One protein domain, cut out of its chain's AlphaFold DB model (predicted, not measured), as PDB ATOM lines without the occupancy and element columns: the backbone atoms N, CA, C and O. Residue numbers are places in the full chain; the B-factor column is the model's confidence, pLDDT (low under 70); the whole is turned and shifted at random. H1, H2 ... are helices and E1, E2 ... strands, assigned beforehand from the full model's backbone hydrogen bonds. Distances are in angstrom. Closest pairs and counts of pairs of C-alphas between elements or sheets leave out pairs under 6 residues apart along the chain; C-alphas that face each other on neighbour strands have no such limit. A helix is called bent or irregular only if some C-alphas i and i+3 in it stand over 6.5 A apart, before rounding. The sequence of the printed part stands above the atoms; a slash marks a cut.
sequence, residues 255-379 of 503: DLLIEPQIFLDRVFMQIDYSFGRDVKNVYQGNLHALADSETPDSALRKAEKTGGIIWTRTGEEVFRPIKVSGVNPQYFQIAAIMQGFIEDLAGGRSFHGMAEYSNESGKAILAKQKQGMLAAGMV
ATOM      1  N   ASP A 255     -29.820 -67.960 -22.363       84.81
ATOM      2  CA  ASP A 255     -30.957 -68.893 -22.400       84.81
ATOM      3  C   ASP A 255     -32.122 -68.447 -21.498       84.81
ATOM      4  O   ASP A 255     -33.288 -68.636 -21.845       84.81
ATOM      5  N   LEU A 256     -31.827 -67.783 -20.372       80.62
ATOM      6  CA  LEU A 256     -32.845 -67.232 -19.469       80.62
ATOM      7  C   LEU A 256     -33.537 -65.977 -20.030       80.62
ATOM      8  O   LEU A 256     -34.635 -65.632 -19.593       80.62
ATOM      9  N   LEU A 257     -32.905 -65.292 -20.984       84.06
ATOM     10  CA  LEU A 257     -33.363 -64.023 -21.557       84.06
ATOM     11  C   LEU A 257     -34.037 -64.184 -22.926       84.06
ATOM     12  O   LEU A 257     -34.814 -63.310 -23.312       84.06
ATOM     13  N   ILE A 258     -33.802 -65.292 -23.641       86.19
ATOM     14  CA  ILE A 258     -34.357 -65.535 -24.985       86.19
ATOM     15  C   ILE A 258     -35.889 -65.463 -24.986       86.19
ATOM     16  O   ILE A 258     -36.471 -64.716 -25.774       86.19
ATOM     17  N   GLU A 259     -36.567 -66.220 -24.117       86.19
ATOM     18  CA  GLU A 259     -38.036 -66.255 -24.116       86.19
ATOM     19  C   GLU A 259     -38.669 -64.905 -23.721       86.19
ATOM     20  O   GLU A 259     -39.558 -64.443 -24.451       86.19
ATOM     21  N   PRO A 260     -38.220 -64.225 -22.640       85.31
ATOM     22  CA  PRO A 260     -38.677 -62.873 -22.325       85.31
ATOM     23  C   PRO A 260     -38.454 -61.875 -23.465       85.31
ATOM     24  O   PRO A 260     -39.356 -61.092 -23.768       85.31
ATOM     25  N   GLN A 261     -37.294 -61.923 -24.130       87.19
ATOM     26  CA  GLN A 261     -36.973 -61.020 -25.235       87.19
ATOM     27  C   GLN A 261     -37.897 -61.250 -26.437       87.19
ATOM     28  O   GLN A 261     -38.503 -60.301 -26.928       87.19
ATOM     29  N   ILE A 262     -38.100 -62.507 -26.858       90.19
ATOM     30  CA  ILE A 262     -39.025 -62.853 -27.956       90.19
ATOM     31  C   ILE A 262     -40.445 -62.363 -27.651       90.19
ATOM     32  O   ILE A 262     -41.175 -61.903 -28.538       90.19
ATOM     33  N   PHE A 263     -40.871 -62.486 -26.395       89.38
ATOM     34  CA  PHE A 263     -42.179 -62.010 -25.976       89.38
ATOM     35  C   PHE A 263     -42.270 -60.477 -26.018       89.38
ATOM     36  O   PHE A 263     -43.249 -59.947 -26.550       89.38
ATOM     37  N   LEU A 264     -41.257 -59.767 -25.517       89.75
ATOM     38  CA  LEU A 264     -41.184 -58.306 -25.565       89.75
ATOM     39  C   LEU A 264     -41.198 -57.787 -27.011       89.75
ATOM     40  O   LEU A 264     -41.986 -56.896 -27.335       89.75
ATOM     41  N   ASP A 265     -40.419 -58.407 -27.898       92.06
ATOM     42  CA  ASP A 265     -40.388 -58.089 -29.328       92.06
ATOM     43  C   ASP A 265     -41.780 -58.243 -29.952       92.06
ATOM     44  O   ASP A 265     -42.252 -57.374 -30.688       92.06
ATOM     45  N   ARG A 266     -42.508 -59.310 -29.592       91.25
ATOM     46  CA  ARG A 266     -43.891 -59.520 -30.041       91.25
ATOM     47  C   ARG A 266     -44.834 -58.420 -29.547       91.25
ATOM     48  O   ARG A 266     -45.708 -57.999 -30.307       91.25
ATOM     49  N   VAL A 267     -44.688 -57.956 -28.307       90.81
ATOM     50  CA  VAL A 267     -45.497 -56.851 -27.765       90.81
ATOM     51  C   VAL A 267     -45.204 -55.557 -28.525       90.81
ATOM     52  O   VAL A 267     -46.141 -54.869 -28.932       90.81
ATOM     53  N   PHE A 268     -43.933 -55.253 -28.805       91.31
ATOM     54  CA  PHE A 268     -43.576 -54.087 -29.617       91.31
ATOM     55  C   PHE A 268     -44.126 -54.174 -31.038       91.31
ATOM     56  O   PHE A 268     -44.686 -53.192 -31.523       91.31
ATOM     57  N   MET A 269     -44.086 -55.349 -31.671       91.62
ATOM     58  CA  MET A 269     -44.725 -55.557 -32.974       91.62
ATOM     59  C   MET A 269     -46.240 -55.308 -32.931       91.62
ATOM     60  O   MET A 269     -46.802 -54.773 -33.882       91.62
ATOM     61  N   GLN A 270     -46.927 -55.669 -31.841       88.31
ATOM     62  CA  GLN A 270     -48.362 -55.397 -31.686       88.31
ATOM     63  C   GLN A 270     -48.660 -53.911 -31.473       88.31
ATOM     64  O   GLN A 270     -49.662 -53.407 -31.992       88.31
ATOM     65  N   ILE A 271     -47.807 -53.210 -30.724       88.06
ATOM     66  CA  ILE A 271     -47.887 -51.758 -30.534       88.06
ATOM     67  C   ILE A 271     -47.695 -51.052 -31.880       88.06
ATOM     68  O   ILE A 271     -48.535 -50.239 -32.263       88.06
ATOM     69  N   ASP A 272     -46.646 -51.413 -32.621       88.62
ATOM     70  CA  ASP A 272     -46.347 -50.850 -33.938       88.62
ATOM     71  C   ASP A 272     -47.463 -51.140 -34.950       88.62
ATOM     72  O   ASP A 272     -47.986 -50.224 -35.581       88.62
ATOM     73  N   TYR A 273     -47.945 -52.387 -35.017       87.94
ATOM     74  CA  TYR A 273     -49.100 -52.744 -35.845       87.94
ATOM     75  C   TYR A 273     -50.341 -51.911 -35.497       87.94
ATOM     76  O   TYR A 273     -51.071 -51.474 -36.388       87.94
ATOM     77  N   SER A 274     -50.581 -51.672 -34.204       85.62
ATOM     78  CA  SER A 274     -51.707 -50.859 -33.745       85.62
ATOM     79  C   SER A 274     -51.555 -49.408 -34.197       85.62
ATOM     80  O   SER A 274     -52.521 -48.854 -34.706       85.62
ATOM     81  N   PHE A 275     -50.356 -48.821 -34.105       84.12
ATOM     82  CA  PHE A 275     -50.078 -47.482 -34.636       84.12
ATOM     83  C   PHE A 275     -50.184 -47.407 -36.164       84.12
ATOM     84  O   PHE A 275     -50.695 -46.420 -36.689       84.12
ATOM     85  N   GLY A 276     -49.716 -48.433 -36.876       81.75
ATOM     86  CA  GLY A 276     -49.740 -48.489 -38.338       81.75
ATOM     87  C   GLY A 276     -51.145 -48.669 -38.916       81.75
ATOM     88  O   GLY A 276     -51.458 -48.109 -39.965       81.75
ATOM     89  N   ARG A 277     -52.013 -49.421 -38.228       78.69
ATOM     90  CA  ARG A 277     -53.428 -49.580 -38.599       78.69
ATOM     91  C   ARG A 277     -54.285 -48.394 -38.164       78.69
ATOM     92  O   ARG A 277     -55.396 -48.236 -38.676       78.69
ATOM     93  N   ASP A 278     -53.805 -47.599 -37.214       75.12
ATOM     94  CA  ASP A 278     -54.593 -46.516 -36.662       75.12
ATOM     95  C   ASP A 278     -54.883 -45.448 -37.719       75.12
ATOM     96  O   ASP A 278     -53.987 -44.842 -38.315       75.12
ATOM     97  N   VAL A 279     -56.169 -45.230 -37.979       64.44
ATOM     98  CA  VAL A 279     -56.599 -44.330 -39.040       64.44
ATOM     99  C   VAL A 279     -56.667 -42.924 -38.463       64.44
ATOM    100  O   VAL A 279     -57.631 -42.540 -37.800       64.44
ATOM    101  N   LYS A 280     -55.613 -42.141 -38.701       67.50
ATOM    102  CA  LYS A 280     -55.507 -40.773 -38.183       67.50
ATOM    103  C   LYS A 280     -56.633 -39.900 -38.743       67.50
ATOM    104  O   LYS A 280     -56.724 -39.705 -39.950       67.50
ATOM    105  N   ASN A 281     -57.436 -39.319 -37.849       64.69
ATOM    106  CA  ASN A 281     -58.395 -38.248 -38.146       64.69
ATOM    107  C   ASN A 281     -59.410 -38.570 -39.259       64.69
ATOM    108  O   ASN A 281     -59.682 -37.723 -40.110       64.69
ATOM    109  N   VAL A 282     -59.985 -39.777 -39.256       68.00
ATOM    110  CA  VAL A 282     -61.066 -40.115 -40.191       68.00
ATOM    111  C   VAL A 282     -62.428 -39.845 -39.575       68.00
ATOM    112  O   VAL A 282     -62.760 -40.301 -38.479       68.00
ATOM    113  N   TYR A 283     -63.230 -39.104 -40.328       75.62
ATOM    114  CA  TYR A 283     -64.594 -38.749 -39.982       75.62
ATOM    115  C   TYR A 283     -65.551 -39.491 -40.903       75.62
ATOM    116  O   TYR A 283     -65.376 -39.514 -42.121       75.62
ATOM    117  N   GLN A 284     -66.587 -40.083 -40.324       78.62
ATOM    118  CA  GLN A 284     -67.704 -40.618 -41.081       78.62
ATOM    119  C   GLN A 284     -68.705 -39.488 -41.337       78.62
ATOM    120  O   GLN A 284     -69.272 -38.929 -40.395       78.62
ATOM    121  N   GLY A 285     -68.905 -39.144 -42.609       77.06
ATOM    122  CA  GLY A 285     -69.903 -38.163 -43.029       77.06
ATOM    123  C   GLY A 285     -71.310 -38.764 -43.069       77.06
ATOM    124  O   GLY A 285     -71.529 -39.787 -43.716       77.06
ATOM    125  N   ASN A 286     -72.272 -38.123 -42.409       81.31
ATOM    126  CA  ASN A 286     -73.691 -38.451 -42.495       81.31
ATOM    127  C   ASN A 286     -74.364 -37.583 -43.567       81.31
ATOM    128  O   ASN A 286     -74.729 -36.434 -43.322       81.31
ATOM    129  N   LEU A 287     -74.555 -38.162 -44.754       75.75
ATOM    130  CA  LEU A 287     -75.208 -37.510 -45.895       75.75
ATOM    131  C   LEU A 287     -76.619 -36.996 -45.578       75.75
ATOM    132  O   LEU A 287     -77.027 -35.976 -46.119       75.75
ATOM    133  N   HIS A 288     -77.354 -37.678 -44.700       79.44
ATOM    134  CA  HIS A 288     -78.739 -37.327 -44.377       79.44
ATOM    135  C   HIS A 288     -78.861 -36.165 -43.383       79.44
ATOM    136  O   HIS A 288     -79.945 -35.605 -43.234       79.44
ATOM    137  N   ALA A 289     -77.764 -35.793 -42.716       77.38
ATOM    138  CA  ALA A 289     -77.720 -34.655 -41.799       77.38
ATOM    139  C   ALA A 289     -77.387 -33.324 -42.505       77.38
ATOM    140  O   ALA A 289     -77.547 -32.257 -41.902       77.38
ATOM    141  N   LEU A 290     -76.940 -33.375 -43.768       78.69
ATOM    142  CA  LEU A 290     -76.631 -32.195 -44.578       78.69
ATOM    143  C   LEU A 290     -77.904 -31.422 -44.949       78.69
ATOM    144  O   LEU A 290     -78.975 -31.998 -45.143       78.69
ATOM    145  N   ALA A 291     -77.789 -30.098 -45.050       77.38
ATOM    146  CA  ALA A 291     -78.865 -29.265 -45.576       77.38
ATOM    147  C   ALA A 291     -79.099 -29.544 -47.075       77.38
ATOM    148  O   ALA A 291     -78.157 -29.848 -47.800       77.38
ATOM    149  N   ASP A 292     -80.333 -29.367 -47.561       75.31
ATOM    150  CA  ASP A 292     -80.748 -29.707 -48.939       75.31
ATOM    151  C   ASP A 292     -79.933 -28.999 -50.047       75.31
ATOM    152  O   ASP A 292     -79.947 -29.417 -51.203       75.31
ATOM    153  N   SER A 293     -79.226 -27.917 -49.707       75.62
ATOM    154  CA  SER A 293     -78.356 -27.151 -50.606       75.62
ATOM    155  C   SER A 293     -76.868 -27.519 -50.511       75.62
ATOM    156  O   SER A 293     -76.057 -26.959 -51.252       75.62
ATOM    157  N   GLU A 294     -76.484 -28.431 -49.615       73.69
ATOM    158  CA  GLU A 294     -75.095 -28.829 -49.396       73.69
ATOM    159  C   GLU A 294     -74.796 -30.211 -49.981       73.69
ATOM    160  O   GLU A 294     -75.425 -31.214 -49.655       73.69
ATOM    161  N   THR A 295     -73.776 -30.272 -50.837       80.19
ATOM    162  CA  THR A 295     -73.190 -31.532 -51.307       80.19
ATOM    163  C   THR A 295     -72.046 -31.972 -50.386       80.19
ATOM    164  O   THR A 295     -71.434 -31.120 -49.732       80.19
ATOM    165  N   PRO A 296     -71.679 -33.269 -50.368       77.38
ATOM    166  CA  PRO A 296     -70.531 -33.765 -49.600       77.38
ATOM    167  C   PRO A 296     -69.235 -32.986 -49.856       77.38
ATOM    168  O   PRO A 296     -68.526 -32.628 -48.917       77.38
ATOM    169  N   ASP A 297     -68.971 -32.630 -51.115       79.94
ATOM    170  CA  ASP A 297     -67.788 -31.851 -51.498       79.94
ATOM    171  C   ASP A 297     -67.848 -30.402 -50.996       79.94
ATOM    172  O   ASP A 297     -66.832 -29.819 -50.611       79.94
ATOM    173  N   SER A 298     -69.043 -29.798 -50.980       79.94
ATOM    174  CA  SER A 298     -69.236 -28.466 -50.402       79.94
ATOM    175  C   SER A 298     -69.054 -28.485 -48.884       79.94
ATOM    176  O   SER A 298     -68.516 -27.521 -48.339       79.94
ATOM    177  N   ALA A 299     -69.504 -29.543 -48.209       74.44
ATOM    178  CA  ALA A 299     -69.374 -29.702 -46.765       74.44
ATOM    179  C   ALA A 299     -67.910 -29.908 -46.347       74.44
ATOM    180  O   ALA A 299     -67.441 -29.230 -45.433       74.44
ATOM    181  N   LEU A 300     -67.155 -30.744 -47.074       77.06
ATOM    182  CA  LEU A 300     -65.712 -30.929 -46.869       77.06
ATOM    183  C   LEU A 300     -64.935 -29.614 -47.054       77.06
ATOM    184  O   LEU A 300     -64.195 -29.200 -46.165       77.06
ATOM    185  N   ARG A 301     -65.175 -28.883 -48.153       78.38
ATOM    186  CA  ARG A 301     -64.504 -27.592 -48.414       78.38
ATOM    187  C   ARG A 301     -64.839 -26.512 -47.387       78.38
ATOM    188  O   ARG A 301     -64.004 -25.652 -47.109       78.38
ATOM    189  N   LYS A 302     -66.071 -26.499 -46.867       74.25
ATOM    190  CA  LYS A 302     -66.474 -25.576 -45.796       74.25
ATOM    191  C   LYS A 302     -65.780 -25.945 -44.490       74.25
ATOM    192  O   LYS A 302     -65.213 -25.051 -43.873       74.25
ATOM    193  N   ALA A 303     -65.743 -27.228 -44.131       73.38
ATOM    194  CA  ALA A 303     -65.042 -27.709 -42.941       73.38
ATOM    195  C   ALA A 303     -63.558 -27.298 -42.940       73.38
ATOM    196  O   ALA A 303     -63.073 -26.782 -41.935       73.38
ATOM    197  N   GLU A 304     -62.875 -27.427 -44.082       74.56
ATOM    198  CA  GLU A 304     -61.474 -27.019 -44.257       74.56
ATOM    199  C   GLU A 304     -61.259 -25.496 -44.160       74.56
ATOM    200  O   GLU A 304     -60.239 -25.051 -43.640       74.56
ATOM    201  N   LYS A 305     -62.203 -24.680 -44.656       74.81
ATOM    202  CA  LYS A 305     -62.045 -23.213 -44.753       74.81
ATOM    203  C   LYS A 305     -62.548 -22.428 -43.545       74.81
ATOM    204  O   LYS A 305     -62.004 -21.365 -43.261       74.81
ATOM    205  N   THR A 306     -63.611 -22.882 -42.882       64.81
ATOM    206  CA  THR A 306     -64.255 -22.144 -41.777       64.81
ATOM    207  C   THR A 306     -63.849 -22.653 -40.399       64.81
ATOM    208  O   THR A 306     -64.307 -22.110 -39.398       64.81
ATOM    209  N   GLY A 307     -63.011 -23.692 -40.332       58.91
ATOM    210  CA  GLY A 307     -62.653 -24.339 -39.071       58.91
ATOM    211  C   GLY A 307     -63.777 -25.202 -38.483       58.91
ATOM    212  O   GLY A 307     -63.770 -25.447 -37.282       58.91
ATOM    213  N   GLY A 308     -64.735 -25.658 -39.305       59.25
ATOM    214  CA  GLY A 308     -65.710 -26.688 -38.911       59.25
ATOM    215  C   GLY A 308     -67.168 -26.249 -38.727       59.25
ATOM    216  O   GLY A 308     -67.944 -27.012 -38.160       59.25
ATOM    217  N   ILE A 309     -67.584 -25.067 -39.199       61.56
ATOM    218  CA  ILE A 309     -69.001 -24.654 -39.107       61.56
ATOM    219  C   ILE A 309     -69.790 -25.205 -40.304       61.56
ATOM    220  O   ILE A 309     -69.571 -24.777 -41.441       61.56
ATOM    221  N   ILE A 310     -70.724 -26.125 -40.033       67.62
ATOM    222  CA  ILE A 310     -71.622 -26.768 -41.012       67.62
ATOM    223  C   ILE A 310     -73.050 -26.711 -40.480       67.62
ATOM    224  O   ILE A 310     -73.291 -26.963 -39.300       67.62
ATOM    225  N   TRP A 311     -74.000 -26.380 -41.350       66.81
ATOM    226  CA  TRP A 311     -75.404 -26.225 -40.982       66.81
ATOM    227  C   TRP A 311     -76.154 -27.540 -41.191       66.81
ATOM    228  O   TRP A 311     -76.107 -28.115 -42.277       66.81
ATOM    229  N   THR A 312     -76.850 -28.016 -40.158       71.25
ATOM    230  CA  THR A 312     -77.545 -29.314 -40.178       71.25
ATOM    231  C   THR A 312     -79.055 -29.119 -40.160       71.25
ATOM    232  O   THR A 312     -79.566 -28.159 -39.579       71.25
ATOM    233  N   ARG A 313     -79.788 -30.021 -40.822       68.00
ATOM    234  CA  ARG A 313     -81.260 -29.953 -40.900       68.00
ATOM    235  C   ARG A 313     -81.944 -30.577 -39.681       68.00
ATOM    236  O   ARG A 313     -83.008 -30.124 -39.271       68.00
ATOM    237  N   THR A 314     -81.351 -31.636 -39.138       66.94
ATOM    238  CA  THR A 314     -81.971 -32.531 -38.147       66.94
ATOM    239  C   THR A 314     -81.405 -32.370 -36.736       66.94
ATOM    240  O   THR A 314     -81.843 -33.068 -35.828       66.94
ATOM    241  N   GLY A 315     -80.438 -31.467 -36.527       65.88
ATOM    242  CA  GLY A 315     -79.699 -31.369 -35.261       65.88
ATOM    243  C   GLY A 315     -78.730 -32.536 -35.024       65.88
ATOM    244  O   GLY A 315     -78.078 -32.584 -33.986       65.88
ATOM    245  N   GLU A 316     -78.612 -33.465 -35.978       73.56
ATOM    246  CA  GLU A 316     -77.666 -34.577 -35.928       73.56
ATOM    247  C   GLU A 316     -76.264 -34.153 -36.387       73.56
ATOM    248  O   GLU A 316     -76.100 -33.261 -37.221       73.56
ATOM    249  N   GLU A 317     -75.240 -34.828 -35.862       73.50
ATOM    250  CA  GLU A 317     -73.843 -34.597 -36.236       73.50
ATOM    251  C   GLU A 317     -73.567 -35.034 -37.686       73.50
ATOM    252  O   GLU A 317     -73.766 -36.199 -38.046       73.50
ATOM    253  N   VAL A 318     -73.071 -34.100 -38.508       73.44
ATOM    254  CA  VAL A 318     -72.688 -34.346 -39.914       73.44
ATOM    255  C   VAL A 318     -71.407 -35.160 -40.005       73.44
ATOM    256  O   VAL A 318     -71.303 -36.036 -40.854       73.44
ATOM    257  N   PHE A 319     -70.439 -34.894 -39.133       75.62
ATOM    258  CA  PHE A 319     -69.191 -35.639 -39.066       75.62
ATOM    259  C   PHE A 319     -69.094 -36.326 -37.719       75.62
ATOM    260  O   PHE A 319     -68.999 -35.667 -36.688       75.62
ATOM    261  N   ARG A 320     -69.088 -37.658 -37.736       77.81
ATOM    262  CA  ARG A 320     -68.792 -38.451 -36.546       77.81
ATOM    263  C   ARG A 320     -67.334 -38.877 -36.612       77.81
ATOM    264  O   ARG A 320     -66.965 -39.545 -37.582       77.81
ATOM    265  N   PRO A 321     -66.485 -38.505 -35.640       75.31
ATOM    266  CA  PRO A 321     -65.135 -39.038 -35.602       75.31
ATOM    267  C   PRO A 321     -65.234 -40.556 -35.450       75.31
ATOM    268  O   PRO A 321     -65.921 -41.058 -34.554       75.31
ATOM    269  N   ILE A 322     -64.573 -41.300 -36.334       76.94
ATOM    270  CA  ILE A 322     -64.425 -42.736 -36.122       76.94
ATOM    271  C   ILE A 322     -63.555 -42.877 -34.876       76.94
ATOM    272  O   ILE A 322     -62.450 -42.337 -34.824       76.94
ATOM    273  N   LYS A 323     -64.077 -43.555 -33.845       69.00
ATOM    274  CA  LYS A 323     -63.309 -43.815 -32.627       69.00
ATOM    275  C   LYS A 323     -62.111 -44.673 -32.995       69.00
ATOM    276  O   LYS A 323     -62.228 -45.879 -33.195       69.00
ATOM    277  N   VAL A 324     -60.971 -44.012 -33.070       67.62
ATOM    278  CA  VAL A 324     -59.656 -44.619 -33.034       67.62
ATOM    279  C   VAL A 324     -59.584 -45.473 -31.768       67.62
ATOM    280  O   VAL A 324     -59.748 -44.965 -30.659       67.62
ATOM    281  N   SER A 325     -59.400 -46.783 -31.931       70.56
ATOM    282  CA  SER A 325     -59.220 -47.693 -30.795       70.56
ATOM    283  C   SER A 325     -57.863 -47.497 -30.115       70.56
ATOM    284  O   SER A 325     -57.695 -47.928 -28.977       70.56
ATOM    285  N   GLY A 326     -56.922 -46.828 -30.793       75.88
ATOM    286  CA  GLY A 326     -55.559 -46.621 -30.328       75.88
ATOM    287  C   GLY A 326     -54.838 -47.938 -30.041       75.88
ATOM    288  O   GLY A 326     -55.307 -49.031 -30.372       75.88
ATOM    289  N   VAL A 327     -53.680 -47.825 -29.399       81.38
ATOM    290  CA  VAL A 327     -52.954 -48.976 -28.853       81.38
ATOM    291  C   VAL A 327     -53.603 -49.385 -27.531       81.38
ATOM    292  O   VAL A 327     -53.880 -48.526 -26.694       81.38
ATOM    293  N   ASN A 328     -53.803 -50.688 -27.308       85.69
ATOM    294  CA  ASN A 328     -54.252 -51.184 -26.006       85.69
ATOM    295  C   ASN A 328     -53.222 -50.791 -24.919       85.69
ATOM    296  O   ASN A 328     -52.081 -51.258 -24.986       85.69
ATOM    297  N   PRO A 329     -53.595 -49.992 -23.897       86.38
ATOM    298  CA  PRO A 329     -52.676 -49.562 -22.839       86.38
ATOM    299  C   PRO A 329     -52.018 -50.719 -22.077       86.38
ATOM    300  O   PRO A 329     -50.927 -50.559 -21.530       86.38
ATOM    301  N   GLN A 330     -52.653 -51.893 -22.064       87.94
ATOM    302  CA  GLN A 330     -52.108 -53.096 -21.437       87.94
ATOM    303  C   GLN A 330     -50.789 -53.537 -22.078       87.94
ATOM    304  O   GLN A 330     -49.933 -54.055 -21.371       87.94
ATOM    305  N   TYR A 331     -50.569 -53.292 -23.375       87.56
ATOM    306  CA  TYR A 331     -49.306 -53.649 -24.026       87.56
ATOM    307  C   TYR A 331     -48.122 -52.864 -23.456       87.56
ATOM    308  O   TYR A 331     -47.071 -53.448 -23.219       87.56
ATOM    309  N   PHE A 332     -48.304 -51.580 -23.137       87.19
ATOM    310  CA  PHE A 332     -47.261 -50.786 -22.480       87.19
ATOM    311  C   PHE A 332     -46.995 -51.251 -21.045       87.19
ATOM    312  O   PHE A 332     -45.846 -51.290 -20.617       87.19
ATOM    313  N   GLN A 333     -48.042 -51.644 -20.310       87.88
ATOM    314  CA  GLN A 333     -47.889 -52.198 -18.960       87.88
ATOM    315  C   GLN A 333     -47.137 -53.531 -18.987       87.88
ATOM    316  O   GLN A 333     -46.224 -53.740 -18.194       87.88
ATOM    317  N   ILE A 334     -47.483 -54.412 -19.927       87.81
ATOM    318  CA  ILE A 334     -46.823 -55.705 -20.113       87.81
ATOM    319  C   ILE A 334     -45.360 -55.510 -20.531       87.81
ATOM    320  O   ILE A 334     -44.488 -56.165 -19.967       87.81
ATOM    321  N   ALA A 335     -45.076 -54.592 -21.461       85.56
ATOM    322  CA  ALA A 335     -43.708 -54.280 -21.871       85.56
ATOM    323  C   ALA A 335     -42.859 -53.777 -20.693       85.56
ATOM    324  O   ALA A 335     -41.741 -54.247 -20.509       85.56
ATOM    325  N   ALA A 336     -43.408 -52.895 -19.850       85.44
ATOM    326  CA  ALA A 336     -42.718 -52.404 -18.658       85.44
ATOM    327  C   ALA A 336     -42.436 -53.519 -17.633       85.44
ATOM    328  O   ALA A 336     -41.346 -53.571 -17.070       85.44
ATOM    329  N   ILE A 337     -43.391 -54.433 -17.417       85.50
ATOM    330  CA  ILE A 337     -43.197 -55.599 -16.537       85.50
ATOM    331  C   ILE A 337     -42.086 -56.505 -17.081       85.50
ATOM    332  O   ILE A 337     -41.227 -56.941 -16.321       85.50
ATOM    333  N   MET A 338     -42.090 -56.775 -18.387       82.62
ATOM    334  CA  MET A 338     -41.103 -57.655 -19.017       82.62
ATOM    335  C   MET A 338     -39.709 -57.037 -19.045       82.62
ATOM    336  O   MET A 338     -38.735 -57.736 -18.789       82.62
ATOM    337  N   GLN A 339     -39.606 -55.728 -19.281       83.38
ATOM    338  CA  GLN A 339     -38.341 -55.014 -19.157       83.38
ATOM    339  C   GLN A 339     -37.803 -55.092 -17.721       83.38
ATOM    340  O   GLN A 339     -36.632 -55.410 -17.542       83.38
ATOM    341  N   GLY A 340     -38.656 -54.893 -16.709       79.94
ATOM    342  CA  GLY A 340     -38.263 -55.062 -15.305       79.94
ATOM    343  C   GLY A 340     -37.790 -56.485 -14.990       79.94
ATOM    344  O   GLY A 340     -36.778 -56.661 -14.326       79.94
ATOM    345  N   PHE A 341     -38.459 -57.504 -15.536       79.12
ATOM    346  CA  PHE A 341     -38.049 -58.900 -15.373       79.12
ATOM    347  C   PHE A 341     -36.689 -59.208 -16.022       79.12
ATOM    348  O   PHE A 341     -35.867 -59.898 -15.423       79.12
ATOM    349  N   ILE A 342     -36.431 -58.684 -17.227       78.12
ATOM    350  CA  ILE A 342     -35.130 -58.805 -17.906       78.12
ATOM    351  C   ILE A 342     -34.038 -58.092 -17.099       78.12
ATOM    352  O   ILE A 342     -32.962 -58.655 -16.906       78.12
ATOM    353  N   GLU A 343     -34.314 -56.881 -16.606       76.19
ATOM    354  CA  GLU A 343     -33.385 -56.124 -15.762       76.19
ATOM    355  C   GLU A 343     -33.059 -56.887 -14.470       76.19
ATOM    356  O   GLU A 343     -31.881 -57.043 -14.149       76.19
ATOM    357  N   ASP A 344     -34.064 -57.438 -13.783       72.25
ATOM    358  CA  ASP A 344     -33.888 -58.239 -12.564       72.25
ATOM    359  C   ASP A 344     -33.053 -59.511 -12.817       72.25
ATOM    360  O   ASP A 344     -32.173 -59.847 -12.020       72.25
ATOM    361  N   LEU A 345     -33.289 -60.213 -13.934       68.38
ATOM    362  CA  LEU A 345     -32.531 -61.415 -14.307       68.38
ATOM    363  C   LEU A 345     -31.088 -61.114 -14.725       68.38
ATOM    364  O   LEU A 345     -30.190 -61.905 -14.436       68.38
ATOM    365  N   ALA A 346     -30.846 -59.976 -15.374       64.56
ATOM    366  CA  ALA A 346     -29.515 -59.537 -15.795       64.56
ATOM    367  C   ALA A 346     -28.683 -58.918 -14.649       64.56
ATOM    368  O   ALA A 346     -27.577 -58.428 -14.880       64.56
ATOM    369  N   GLY A 347     -29.198 -58.936 -13.414       61.25
ATOM    370  CA  GLY A 347     -28.525 -58.436 -12.213       61.25
ATOM    371  C   GLY A 347     -28.978 -57.045 -11.758       61.25
ATOM    372  O   GLY A 347     -28.727 -56.687 -10.608       61.25
ATOM    373  N   GLY A 348     -29.704 -56.294 -12.587       62.28
ATOM    374  CA  GLY A 348     -30.345 -55.025 -12.228       62.28
ATOM    375  C   GLY A 348     -29.393 -53.901 -11.795       62.28
ATOM    376  O   GLY A 348     -28.170 -54.042 -11.731       62.28
ATOM    377  N   ARG A 349     -29.958 -52.735 -11.451       54.03
ATOM    378  CA  ARG A 349     -29.189 -51.583 -10.915       54.03
ATOM    379  C   ARG A 349     -28.773 -51.818  -9.460       54.03
ATOM    380  O   ARG A 349     -27.813 -51.223  -8.963       54.03
ATOM    381  N   SER A 350     -29.471 -52.732  -8.797       50.56
ATOM    382  CA  SER A 350     -29.229 -53.154  -7.425       50.56
ATOM    383  C   SER A 350     -27.954 -53.995  -7.242       50.56
ATOM    384  O   SER A 350     -27.388 -53.950  -6.143       50.56
ATOM    385  N   PHE A 351     -27.400 -54.633  -8.291       51.12
ATOM    386  CA  PHE A 351     -26.081 -55.305  -8.245       51.12
ATOM    387  C   PHE A 351     -24.940 -54.370  -7.815       51.12
ATOM    388  O   PHE A 351     -23.980 -54.793  -7.174       51.12
ATOM    389  N   HIS A 352     -25.047 -53.079  -8.148       52.31
ATOM    390  CA  HIS A 352     -24.030 -52.059  -7.879       52.31
ATOM    391  C   HIS A 352     -24.260 -51.249  -6.598       52.31
ATOM    392  O   HIS A 352     -23.603 -50.229  -6.400       52.31
ATOM    393  N   GLY A 353     -25.180 -51.645  -5.713       48.94
ATOM    394  CA  GLY A 353     -25.449 -50.831  -4.517       48.94
ATOM    395  C   GLY A 353     -26.551 -49.796  -4.674       48.94
ATOM    396  O   GLY A 353     -26.872 -49.136  -3.690       48.94
ATOM    397  N   MET A 354     -27.120 -49.625  -5.869       49.94
ATOM    398  CA  MET A 354     -28.075 -48.547  -6.117       49.94
ATOM    399  C   MET A 354     -29.506 -48.996  -5.818       49.94
ATOM    400  O   MET A 354     -29.932 -50.068  -6.237       49.94
ATOM    401  N   ALA A 355     -30.246 -48.172  -5.074       49.22
ATOM    402  CA  ALA A 355     -31.660 -48.404  -4.800       49.22
ATOM    403  C   ALA A 355     -32.488 -48.149  -6.071       49.22
ATOM    404  O   ALA A 355     -32.357 -47.085  -6.681       49.22
ATOM    405  N   GLU A 356     -33.348 -49.096  -6.456       50.78
ATOM    406  CA  GLU A 356     -34.256 -48.942  -7.606       50.78
ATOM    407  C   GLU A 356     -35.456 -48.039  -7.260       50.78
ATOM    408  O   GLU A 356     -36.007 -47.374  -8.137       50.78
ATOM    409  N   TYR A 357     -35.793 -47.920  -5.968       53.50
ATOM    410  CA  TYR A 357     -36.832 -47.023  -5.453       53.50
ATOM    411  C   TYR A 357     -36.404 -46.323  -4.152       53.50
ATOM    412  O   TYR A 357     -35.811 -46.943  -3.271       53.50
ATOM    413  N   SER A 358     -36.812 -45.058  -3.958       48.50
ATOM    414  CA  SER A 358     -36.582 -44.281  -2.714       48.50
ATOM    415  C   SER A 358     -37.129 -44.929  -1.427       48.50
ATOM    416  O   SER A 358     -36.794 -44.474  -0.338       48.50
ATOM    417  N   ASN A 359     -37.960 -45.974  -1.537       56.28
ATOM    418  CA  ASN A 359     -38.589 -46.678  -0.412       56.28
ATOM    419  C   ASN A 359     -38.138 -48.145  -0.269       56.28
ATOM    420  O   ASN A 359     -38.743 -48.898   0.497       56.28
ATOM    421  N   GLU A 360     -37.111 -48.587  -0.998       54.91
ATOM    422  CA  GLU A 360     -36.618 -49.960  -0.882       54.91
ATOM    423  C   GLU A 360     -35.774 -50.124   0.396       54.91
ATOM    424  O   GLU A 360     -34.857 -49.351   0.674       54.91
ATOM    425  N   SER A 361     -36.093 -51.126   1.222       58.41
ATOM    426  CA  SER A 361     -35.333 -51.382   2.450       58.41
ATOM    427  C   SER A 361     -33.905 -51.800   2.102       58.41
ATOM    428  O   SER A 361     -33.710 -52.739   1.332       58.41
ATOM    429  N   GLY A 362     -32.898 -51.203   2.749       56.53
ATOM    430  CA  GLY A 362     -31.495 -51.609   2.579       56.53
ATOM    431  C   GLY A 362     -31.250 -53.105   2.830       56.53
ATOM    432  O   GLY A 362     -30.343 -53.690   2.246       56.53
ATOM    433  N   LYS A 363     -32.105 -53.770   3.623       62.88
ATOM    434  CA  LYS A 363     -32.068 -55.228   3.817       62.88
ATOM    435  C   LYS A 363     -32.524 -56.006   2.575       62.88
ATOM    436  O   LYS A 363     -31.977 -57.070   2.307       62.88
ATOM    437  N   ALA A 364     -33.502 -55.488   1.831       59.16
ATOM    438  CA  ALA A 364     -33.968 -56.072   0.575       59.16
ATOM    439  C   ALA A 364     -32.936 -55.873  -0.548       59.16
ATOM    440  O   ALA A 364     -32.629 -56.827  -1.253       59.16
ATOM    441  N   ILE A 365     -32.314 -54.690  -0.624       58.41
ATOM    442  CA  ILE A 365     -31.204 -54.409  -1.552       58.41
ATOM    443  C   ILE A 365     -30.020 -55.349  -1.273       58.41
ATOM    444  O   ILE A 365     -29.518 -56.003  -2.183       58.41
ATOM    445  N   LEU A 366     -29.623 -55.504  -0.004       58.31
ATOM    446  CA  LEU A 366     -28.566 -56.444   0.390       58.31
ATOM    447  C   LEU A 366     -28.929 -57.907   0.100       58.31
ATOM    448  O   LEU A 366     -28.046 -58.705  -0.202       58.31
ATOM    449  N   ALA A 367     -30.203 -58.288   0.213       61.00
ATOM    450  CA  ALA A 367     -30.650 -59.639  -0.117       61.00
ATOM    451  C   ALA A 367     -30.577 -59.905  -1.630       61.00
ATOM    452  O   ALA A 367     -30.024 -60.931  -2.022       61.00
ATOM    453  N   LYS A 368     -31.044 -58.960  -2.460       63.81
ATOM    454  CA  LYS A 368     -30.920 -59.009  -3.927       63.81
ATOM    455  C   LYS A 368     -29.453 -59.077  -4.362       63.81
ATOM    456  O   LYS A 368     -29.087 -59.941  -5.147       63.81
ATOM    457  N   GLN A 369     -28.587 -58.254  -3.769       61.38
ATOM    458  CA  GLN A 369     -27.140 -58.299  -4.020       61.38
ATOM    459  C   GLN A 369     -26.526 -59.641  -3.664       61.38
ATOM    460  O   GLN A 369     -25.764 -60.190  -4.449       61.38
ATOM    461  N   LYS A 370     -26.870 -60.200  -2.499       61.28
ATOM    462  CA  LYS A 370     -26.381 -61.525  -2.106       61.28
ATOM    463  C   LYS A 370     -26.842 -62.608  -3.077       61.28
ATOM    464  O   LYS A 370     -26.049 -63.481  -3.397       61.28
ATOM    465  N   GLN A 371     -28.080 -62.551  -3.565       63.38
ATOM    466  CA  GLN A 371     -28.582 -63.500  -4.564       63.38
ATOM    467  C   GLN A 371     -27.889 -63.339  -5.922       63.38
ATOM    468  O   GLN A 371     -27.447 -64.334  -6.493       63.38
ATOM    469  N   GLY A 372     -27.706 -62.107  -6.397       62.16
ATOM    470  CA  GLY A 372     -26.955 -61.830  -7.622       62.16
ATOM    471  C   GLY A 372     -25.490 -62.272  -7.527       62.16
ATOM    472  O   GLY A 372     -24.967 -62.899  -8.446       62.16
ATOM    473  N   MET A 373     -24.844 -62.034  -6.381       65.31
ATOM    474  CA  MET A 373     -23.485 -62.506  -6.107       65.31
ATOM    475  C   MET A 373     -23.382 -64.033  -6.065       65.31
ATOM    476  O   MET A 373     -22.334 -64.560  -6.417       65.31
ATOM    477  N   LEU A 374     -24.430 -64.755  -5.653       66.62
ATOM    478  CA  LEU A 374     -24.432 -66.221  -5.687       66.62
ATOM    479  C   LEU A 374     -24.452 -66.742  -7.128       66.62
ATOM    480  O   LEU A 374     -23.648 -67.607  -7.460       66.62
ATOM    481  N   ALA A 375     -25.315 -66.192  -7.986       67.06
ATOM    482  CA  ALA A 375     -25.386 -66.589  -9.394       67.06
ATOM    483  C   ALA A 375     -24.086 -66.253 -10.143       67.06
ATOM    484  O   ALA A 375     -23.498 -67.126 -10.781       67.06
ATOM    485  N   ALA A 376     -23.582 -65.023  -9.995       70.88
ATOM    486  CA  ALA A 376     -22.293 -64.630 -10.562       70.88
ATOM    487  C   ALA A 376     -21.132 -65.445  -9.971       70.88
ATOM    488  O   ALA A 376     -20.216 -65.828 -10.693       70.88
ATOM    489  N   GLY A 377     -21.189 -65.764  -8.676       71.19
ATOM    490  CA  GLY A 377     -20.206 -66.603  -7.998       71.19
ATOM    491  C   GLY A 377     -20.126 -68.009  -8.587       71.19
ATOM    492  O   GLY A 377     -19.024 -68.501  -8.789       71.19
ATOM    493  N   MET A 378     -21.261 -68.630  -8.929       77.75
ATOM    494  CA  MET A 378     -21.273 -69.934  -9.606       77.75
ATOM    495  C   MET A 378     -20.632 -69.868 -10.995       77.75
ATOM    496  O   MET A 378     -19.821 -70.724 -11.334       77.75
ATOM    497  N   VAL A 379     -20.961 -68.840 -11.783       83.50
ATOM    498  CA  VAL A 379     -20.397 -68.655 -13.128       83.50
ATOM    499  C   VAL A 379     -18.881 -68.439 -13.058       83.50
ATOM    500  O   VAL A 379     -18.137 -69.065 -13.809       83.50
TER     501      VAL A 379
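AT A GLANCE: This is residues 255 to 379 of the 503 residues of an uncharacterized protein of Ignavibacteriaceae bacterium (UniProt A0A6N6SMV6). A long, thin model: two long helices, H1 and H3, run side by side in opposite ways, with a small head at one end and a helical corner at the other. Two links, residues 278 to 282 and residues 322 to 328, lead between this helix pair and the head, which holds the short strands E1 and E2 and the helix H2; at the other end H4 packs on H5. The 125 printed residues include five named helices and two named strands, in the order H1, E1, H2, E2, H3, H4, H5, and the class is mostly helix. E1 and E2 make a sheet of two antiparallel strands. The whole is extended, with a radius of gyration of the C-alphas of 26.9 A, and is a rod with spans of 82 by 32 by 22 A.

IN THESE COORDINATES: H1 begins with C-alpha 255 at (-30.957, -68.893, -22.400) and takes residues 255 to 277, 33.8 A long. It is irregular: C-alphas 256 and 259 are 7.0 A apart. E1 is residues 283 to 285, H2 is residues 296 to 306, 15.4 A long, and E2 is residues 319 to 321. H3, residues 329 to 345, begins with C-alpha 329 at (-52.676, -49.562, -22.839) and is 24.9 A long. H4 is residues 349 to 352. H5, residues 362 to 379, is 25.7 A long and ends with C-alpha 379 at (-20.397, -68.655, -13.128).

HOW THE PARTS SIT: H1 and H3 touch at a shallow tilt of 21 degrees, opposite ways; their closest C-alphas are those of Leu 264 and Ala 335, 6.0 A apart. E1 and E2 are antiparallel neighbours, with N 284 and O 320 at 2.8 A and N 320 and O 284 at 3.0 A, within hydrogen-bond range. The closest C-alphas of E1 and H2 are those of Gly 285 and Pro 296, 7.9 A apart. H2 and H3 are apart. H3 and H4 are close but not clearly touching, the closest C-alphas being those of Glu 343 and Arg 349, 7.9 A apart. H4 touches residues 365 to 373 of H5 alone, the closest C-alphas being those of Phe 351 and Gln 369, 5.3 A apart. H5 is apart from both H1 and H3. Each O i to N i+4 pair is within hydrogen-bond range in H2, H3 and H5, and 17 of 19 in H1; H4 is too short for such a pair.

THE WHOLE: The C-alphas farthest apart, those of Ser 293 and Met 378, are 82.3 A apart. The printed part has no cut. The link from H2 to E2, residues 307 to 318, is long. The mean pLDDT of the printed part is 73.4; 46 residues are under 70, among them residues 345 to 375.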